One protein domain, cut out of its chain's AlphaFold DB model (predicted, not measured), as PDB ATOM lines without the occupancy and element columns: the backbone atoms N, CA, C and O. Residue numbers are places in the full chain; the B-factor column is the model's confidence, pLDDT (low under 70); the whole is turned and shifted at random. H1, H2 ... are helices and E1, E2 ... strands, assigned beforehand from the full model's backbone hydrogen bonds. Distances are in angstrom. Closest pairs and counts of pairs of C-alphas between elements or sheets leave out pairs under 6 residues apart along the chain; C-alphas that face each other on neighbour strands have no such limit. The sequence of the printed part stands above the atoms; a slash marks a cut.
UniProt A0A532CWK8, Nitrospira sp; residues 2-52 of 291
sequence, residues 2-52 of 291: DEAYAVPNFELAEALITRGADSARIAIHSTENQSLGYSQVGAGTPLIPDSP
ATOM      1  N   ASP A   2     -30.249   5.469   1.680       55.00
ATOM      2  CA  ASP A   2     -30.649   4.082   1.412       55.00
ATOM      3  C   ASP A   2     -30.675   3.324   2.737       55.00
ATOM      4  O   ASP A   2     -29.666   2.849   3.275       55.00
ATOM      5  N   GLU A   3     -31.875   3.352   3.309       68.44
ATOM      6  CA  GLU A   3     -32.267   2.661   4.526       68.44
ATOM      7  C   GLU A   3     -32.018   1.151   4.367       68.44
ATOM      8  O   GLU A   3     -32.153   0.595   3.277       68.44
ATOM      9  N   ALA A   4     -31.559   0.498   5.433       80.81
ATOM     10  CA  ALA A   4     -31.378  -0.950   5.433       80.81
ATOM     11  C   ALA A   4     -32.750  -1.644   5.397       80.81
ATOM     12  O   ALA A   4     -33.647  -1.273   6.151       80.81
ATOM     13  N   TYR A   5     -32.902  -2.667   4.560       84.50
ATOM     14  CA  TYR A   5     -34.118  -3.473   4.478       84.50
ATOM     15  C   TYR A   5     -33.964  -4.721   5.342       84.50
ATOM     16  O   TYR A   5     -33.116  -5.562   5.061       84.50
ATOM     17  N   ALA A   6     -34.802  -4.879   6.365       88.69
ATOM     18  CA  ALA A   6     -34.934  -6.146   7.079       88.69
ATOM     19  C   ALA A   6     -36.063  -6.970   6.445       88.69
ATOM     20  O   ALA A   6     -37.201  -6.506   6.359       88.69
ATOM     21  N   VAL A   7     -35.755  -8.187   5.998       90.44
ATOM     22  CA  VAL A   7     -36.706  -9.091   5.336       90.44
ATOM     23  C   VAL A   7     -36.728 -10.466   6.015       90.44
ATOM     24  O   VAL A   7     -35.707 -10.887   6.559       90.44
ATOM     25  N   PRO A   8     -37.867 -11.184   6.006       89.69
ATOM     26  CA  PRO A   8     -38.018 -12.448   6.729       89.69
ATOM     27  C   PRO A   8     -37.513 -13.672   5.949       89.69
ATOM     28  O   PRO A   8     -37.485 -14.773   6.486       89.69
ATOM     29  N   ASN A   9     -37.183 -13.526   4.664       91.50
ATOM     30  CA  ASN A   9     -36.740 -14.628   3.813       91.50
ATOM     31  C   ASN A   9     -35.999 -14.126   2.569       91.50
ATOM     32  O   ASN A   9     -35.972 -12.925   2.274       91.50
ATOM     33  N   PHE A  10     -35.388 -15.067   1.854       94.00
ATOM     34  CA  PHE A  10     -34.657 -14.796   0.624       94.00
ATOM     35  C   PHE A  10     -35.590 -14.319  -0.492       94.00
ATOM     36  O   PHE A  10     -35.238 -13.393  -1.208       94.00
ATOM     37  N   GLU A  11     -36.806 -14.850  -0.607       94.19
ATOM     38  CA  GLU A  11     -37.742 -14.498  -1.683       94.19
ATOM     39  C   GLU A  11     -38.094 -13.005  -1.676       94.19
ATOM     40  O   GLU A  11     -38.132 -12.361  -2.729       94.19
ATOM     41  N   LEU A  12     -38.313 -12.420  -0.492       94.00
ATOM     42  CA  LEU A  12     -38.555 -10.985  -0.375       94.00
ATOM     43  C   LEU A  12     -37.286 -10.168  -0.650       94.00
ATOM     44  O   LEU A  12     -37.387  -9.104  -1.265       94.00
ATOM     45  N   ALA A  13     -36.105 -10.661  -0.252       94.38
ATOM     46  CA  ALA A  13     -34.828 -10.039  -0.606       94.38
ATOM     47  C   ALA A  13     -34.684  -9.925  -2.131       94.38
ATOM     48  O   ALA A  13     -34.453  -8.835  -2.656       94.38
ATOM     49  N   GLU A  14     -34.910 -11.030  -2.848       94.31
ATOM     50  CA  GLU A  14     -34.862 -11.078  -4.309       94.31
ATOM     51  C   GLU A  14     -35.849 -10.091  -4.937       94.31
ATOM     52  O   GLU A  14     -35.478  -9.306  -5.808       94.31
ATOM     53  N   ALA A  15     -37.093 -10.069  -4.449       94.88
ATOM     54  CA  ALA A  15     -38.121  -9.172  -4.961       94.88
ATOM     55  C   ALA A  15     -37.757  -7.685  -4.805       94.88
ATOM     56  O   ALA A  15     -38.109  -6.880  -5.672       94.88
ATOM     57  N   LEU A  16     -37.066  -7.305  -3.725       94.81
ATOM     58  CA  LEU A  16     -36.573  -5.940  -3.525       94.81
ATOM     59  C   LEU A  16     -35.404  -5.619  -4.463       94.81
ATOM     60  O   LEU A  16     -35.396  -4.553  -5.082       94.81
ATOM     61  N   ILE A  17     -34.452  -6.540  -4.623       94.88
ATOM     62  CA  ILE A  17     -33.270  -6.347  -5.481       94.88
ATOM     63  C   ILE A  17     -33.679  -6.213  -6.943       94.88
ATOM     64  O   ILE A  17     -33.240  -5.294  -7.633       94.88
ATOM     65  N   THR A  18     -34.605  -7.051  -7.408       93.94
ATOM     66  CA  THR A  18     -35.203  -6.952  -8.746       93.94
ATOM     67  C   THR A  18     -35.848  -5.584  -8.999       93.94
ATOM     68  O   THR A  18     -35.848  -5.103 -10.133       93.94
ATOM     69  N   ARG A  19     -36.359  -4.917  -7.953       93.62
ATOM     70  CA  ARG A  19     -36.926  -3.556  -8.020       93.62
ATOM     71  C   ARG A  19     -35.890  -2.442  -7.829       93.62
ATOM     72  O   ARG A  19     -36.262  -1.272  -7.857       93.62
ATOM     73  N   GLY A  20     -34.613  -2.786  -7.674       90.50
ATOM     74  CA  GLY A  20     -33.498  -1.845  -7.617       90.50
ATOM     75  C   GLY A  20     -32.874  -1.650  -6.236       90.50
ATOM     76  O   GLY A  20     -31.945  -0.848  -6.137       90.50
ATOM     77  N   ALA A  21     -33.328  -2.364  -5.198       91.69
ATOM     78  CA  ALA A  21     -32.648  -2.337  -3.905       91.69
ATOM     79  C   ALA A  21     -31.210  -2.866  -4.036       91.69
ATOM     80  O   ALA A  21     -30.933  -3.795  -4.798       91.69
ATOM     81  N   ASP A  22     -30.285  -2.260  -3.300       91.38
ATOM     82  CA  ASP A  22     -28.903  -2.727  -3.216       91.38
ATOM     83  C   ASP A  22     -28.822  -3.952  -2.290       91.38
ATOM     84  O   ASP A  22     -29.265  -3.891  -1.140       91.38
ATOM     85  N   SER A  23     -28.254  -5.060  -2.781       92.44
ATOM     86  CA  SER A  23     -28.134  -6.309  -2.022       92.44
ATOM     87  C   SER A  23     -27.267  -6.153  -0.772       92.44
ATOM     88  O   SER A  23     -27.533  -6.810   0.232       92.44
ATOM     89  N   ALA A  24     -26.316  -5.211  -0.768       91.50
ATOM     90  CA  ALA A  24     -25.500  -4.891   0.403       91.50
ATOM     91  C   ALA A  24     -26.319  -4.298   1.569       91.50
ATOM     92  O   ALA A  24     -25.837  -4.206   2.702       91.50
ATOM     93  N   ARG A  25     -27.553  -3.857   1.296       91.06
ATOM     94  CA  ARG A  25     -28.445  -3.174   2.241       91.06
ATOM     95  C   ARG A  25     -29.585  -4.063   2.729       91.06
ATOM     96  O   ARG A  25     -30.509  -3.540   3.350       91.06
ATOM     97  N   ILE A  26     -29.543  -5.370   2.469       91.12
ATOM     98  CA  ILE A  26     -30.602  -6.304   2.862       91.12
ATOM     99  C   ILE A  26     -30.129  -7.226   3.989       91.12
ATOM    100  O   ILE A  26     -29.155  -7.957   3.847       91.12
ATOM    101  N   ALA A  27     -30.861  -7.206   5.099       90.88
ATOM    102  CA  ALA A  27     -30.721  -8.116   6.226       90.88
ATOM    103  C   ALA A  27     -31.815  -9.191   6.168       90.88
ATOM    104  O   ALA A  27     -33.005  -8.885   6.289       90.88
ATOM    105  N   ILE A  28     -31.422 -10.451   5.996       90.81
ATOM    106  CA  ILE A  28     -32.327 -11.593   5.830       90.81
ATOM    107  C   ILE A  28     -32.414 -12.362   7.150       90.81
ATOM    108  O   ILE A  28     -31.446 -12.974   7.592       90.81
ATOM    109  N   HIS A  29     -33.598 -12.376   7.756       81.69
ATOM    110  CA  HIS A  29     -33.885 -13.086   9.002       81.69
ATOM    111  C   HIS A  29     -34.671 -14.363   8.682       81.69
ATOM    112  O   HIS A  29     -35.888 -14.396   8.844       81.69
ATOM    113  N   SER A  30     -33.998 -15.395   8.167       64.50
ATOM    114  CA  SER A  30     -34.655 -16.676   7.865       64.50
ATOM    115  C   SER A  30     -35.038 -17.418   9.149       64.50
ATOM    116  O   SER A  30     -34.254 -17.495  10.091       64.50
ATOM    117  N   THR A  31     -36.225 -18.027   9.178       55.84
ATOM    118  CA  THR A  31     -36.677 -18.880  10.289       55.84
ATOM    119  C   THR A  31     -35.856 -20.163  10.448       55.84
ATOM    120  O   THR A  31     -35.868 -20.752  11.525       55.84
ATOM    121  N   GLU A  32     -35.147 -20.595   9.402       58.31
ATOM    122  CA  GLU A  32     -34.307 -21.804   9.424       58.31
ATOM    123  C   GLU A  32     -32.939 -21.565  10.083       58.31
ATOM    124  O   GLU A  32     -32.393 -22.470  10.710       58.31
ATOM    125  N   ASN A  33     -32.430 -20.331  10.024       54.03
ATOM    126  CA  ASN A  33     -31.185 -19.906  10.661       54.03
ATOM    127  C   ASN A  33     -31.514 -18.900  11.766       54.03
ATOM    128  O   ASN A  33     -31.592 -17.698  11.517       54.03
ATOM    129  N   GLN A  34     -31.781 -19.420  12.973       48.06
ATOM    130  CA  GLN A  34     -32.208 -18.661  14.156       48.06
ATOM    131  C   GLN A  34     -31.523 -17.291  14.271       48.06
ATOM    132  O   GLN A  34     -30.302 -17.208  14.349       48.06
ATOM    133  N   SER A  35     -32.352 -16.242  14.314       48.84
ATOM    134  CA  SER A  35     -32.027 -14.867  14.720       48.84
ATOM    135  C   SER A  35     -30.630 -14.384  14.319       48.84
ATOM    136  O   SER A  35     -29.812 -14.058  15.181       48.84
ATOM    137  N   LEU A  36     -30.364 -14.307  13.016       63.44
ATOM    138  CA  LEU A  36     -29.244 -13.515  12.521       63.44
ATOM    139  C   LEU A  36     -29.522 -12.045  12.838       63.44
ATOM    140  O   LEU A  36     -30.325 -11.400  12.167       63.44
ATOM    141  N   GLY A  37     -28.898 -11.526  13.894       76.56
ATOM    142  CA  GLY A  37     -28.715 -10.088  14.019       76.56
ATOM    143  C   GLY A  37     -27.766  -9.601  12.924       76.56
ATOM    144  O   GLY A  37     -27.075 -10.397  12.286       76.56
ATOM    145  N   TYR A  38     -27.772  -8.301  12.655       85.50
ATOM    146  CA  TYR A  38     -26.889  -7.691  11.669       85.50
ATOM    147  C   TYR A  38     -26.193  -6.483  12.276       85.50
ATOM    148  O   TYR A  38     -26.818  -5.637  12.922       85.50
ATOM    149  N   SER A  39     -24.907  -6.363  11.981       83.81
ATOM    150  CA  SER A  39     -24.066  -5.235  12.337       83.81
ATOM    151  C   SER A  39     -23.701  -4.407  11.103       83.81
ATOM    152  O   SER A  39     -23.730  -4.865   9.957       83.81
ATOM    153  N   GLN A  40     -23.374  -3.138  11.339       78.94
ATOM    154  CA  GLN A  40     -22.953  -2.197  10.311       78.94
ATOM    155  C   GLN A  40     -21.795  -1.354  10.841       78.94
ATOM    156  O   GLN A  40     -21.898  -0.751  11.907       78.94
ATOM    157  N   VAL A  41     -20.699  -1.284  10.081       69.25
ATOM    158  CA  VAL A  41     -19.468  -0.577  10.489       69.25
ATOM    159  C   VAL A  41     -19.517   0.922  10.135       69.25
ATOM    160  O   VAL A  41     -18.648   1.700  10.517       69.25
ATOM    161  N   GLY A  42     -20.563   1.367   9.437       64.31
ATOM    162  CA  GLY A  42     -20.807   2.772   9.119       64.31
ATOM    163  C   GLY A  42     -21.946   2.960   8.120       64.31
ATOM    164  O   GLY A  42     -22.344   2.023   7.423       64.31
ATOM    165  N   ALA A  43     -22.474   4.181   8.025       64.88
ATOM    166  CA  ALA A  43     -23.518   4.499   7.056       64.88
ATOM    167  C   ALA A  43     -23.030   4.215   5.621       64.88
ATOM    168  O   ALA A  43     -21.948   4.646   5.234       64.88
ATOM    169  N   GLY A  44     -23.825   3.475   4.843       68.06
ATOM    170  CA  GLY A  44     -23.481   3.088   3.469       68.06
ATOM    171  C   GLY A  44     -22.565   1.864   3.331       68.06
ATOM    172  O   GLY A  44     -22.262   1.484   2.208       68.06
ATOM    173  N   THR A  45     -22.150   1.218   4.428       79.50
ATOM    174  CA  THR A  45     -21.395  -0.052   4.361       79.50
ATOM    175  C   THR A  45     -22.323  -1.273   4.272       79.50
ATOM    176  O   THR A  45     -23.478  -1.178   4.712       79.50
ATOM    177  N   PRO A  46     -21.860  -2.408   3.714       84.94
ATOM    178  CA  PRO A  46     -22.635  -3.644   3.685       84.94
ATOM    179  C   PRO A  46     -23.054  -4.096   5.088       84.94
ATOM    180  O   PRO A  46     -22.315  -3.901   6.055       84.94
ATOM    181  N   LEU A  47     -24.246  -4.680   5.199       89.12
ATOM    182  CA  LEU A  47     -24.724  -5.291   6.440       89.12
ATOM    183  C   LEU A  47     -24.036  -6.639   6.648       89.12
ATOM    184  O   LEU A  47     -24.105  -7.494   5.771       89.12
ATOM    185  N   ILE A  48     -23.422  -6.842   7.811       90.88
ATOM    186  CA  ILE A  48     -22.717  -8.080   8.162       90.88
ATOM    187  C   ILE A  48     -23.578  -8.843   9.169       90.88
ATOM    188  O   ILE A  48     -23.929  -8.257  10.193       90.88
ATOM    189  N   PRO A  49     -23.936 -10.114   8.928       91.19
ATOM    190  CA  PRO A  49     -24.687 -10.879   9.911       91.19
ATOM    191  C   PRO A  49     -23.807 -11.166  11.142       91.19
ATOM    192  O   PRO A  49     -22.601 -11.378  11.025       91.19
ATOM    193  N   ASP A  50     -24.406 -11.183  12.331       89.81
ATOM    194  CA  ASP A  50     -23.706 -11.421  13.604       89.81
ATOM    195  C   ASP A  50     -23.128 -12.844  13.695       89.81
ATOM    196  O   ASP A  50     -22.198 -13.111  14.459       89.81
ATOM    197  N   SER A  51     -23.654 -13.756  12.878       90.75
ATOM    198  CA  SER A  51     -23.110 -15.087  12.637       90.75
ATOM    199  C   SER A  51     -23.298 -15.475  11.168       90.75
ATOM    200  O   SER A  51     -24.289 -15.069  10.562       90.75
ATOM    201  N   PRO A  52     -22.392 -16.266  10.573       93.81
ATOM    202  CA  PRO A  52     -22.517 -16.670   9.177       93.81
ATOM    203  C   PRO A  52     -23.743 -17.562   8.945       93.81
ATOM    204  O   PRO A  52     -24.171 -18.298   9.836       93.81
TER     205      PRO A  52
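This is residues 2 to 52 of the 291 residues of a protein of Nitrospira sp (UniProt A0A532CWK8). This domain has little regular structure: two short strands, E1 and E2, side by side, with helix H1 next to them and a long loop, residues 29 to 52, folding back on itself. The printed part has 51 residues, with 15 in named elements, in the order E1, H1, E2; the class is mixed, the two-stranded sheet parallel. It is compact, with a radius of gyration of the C-alphas of 10.6 A, and flat, spanning 27 by 26 by 14 A.

E1 is residues 5 to 7, 6.2 A, from C-alpha 5 at (-34.118, -3.473, 4.478). E2 is residues 26 to 28, 6.3 A, ending at C-alpha 28, (-32.327, -11.593, 5.830). H1 is residues 10 to 18, 12.2 A.

E1 and E2 are parallel neighbours at 21 degrees; N 27 and O 5 are within hydrogen-bond range at 2.8 A. E1, H1 and E2 form a strand-helix-strand unit, two parallel strands with a helix between them along the chain, with a right-handed crossover. The closest C-alphas of H1 and E2, Phe 10 and Ile 28, are 6.5 A apart. In H1 every O i to N i+4 pair is within hydrogen-bond range. Residues 38 to 39 pair antiparallel with 48 to 49.

The C-alphas farthest apart, Glu 32 and Ala 43, are 28.5 A apart. The printed part has no cut. The link E1 to H1 is tight. In this model pLDDT is under 70 at residues 2 to 3, 30 to 36 and 41 to 44.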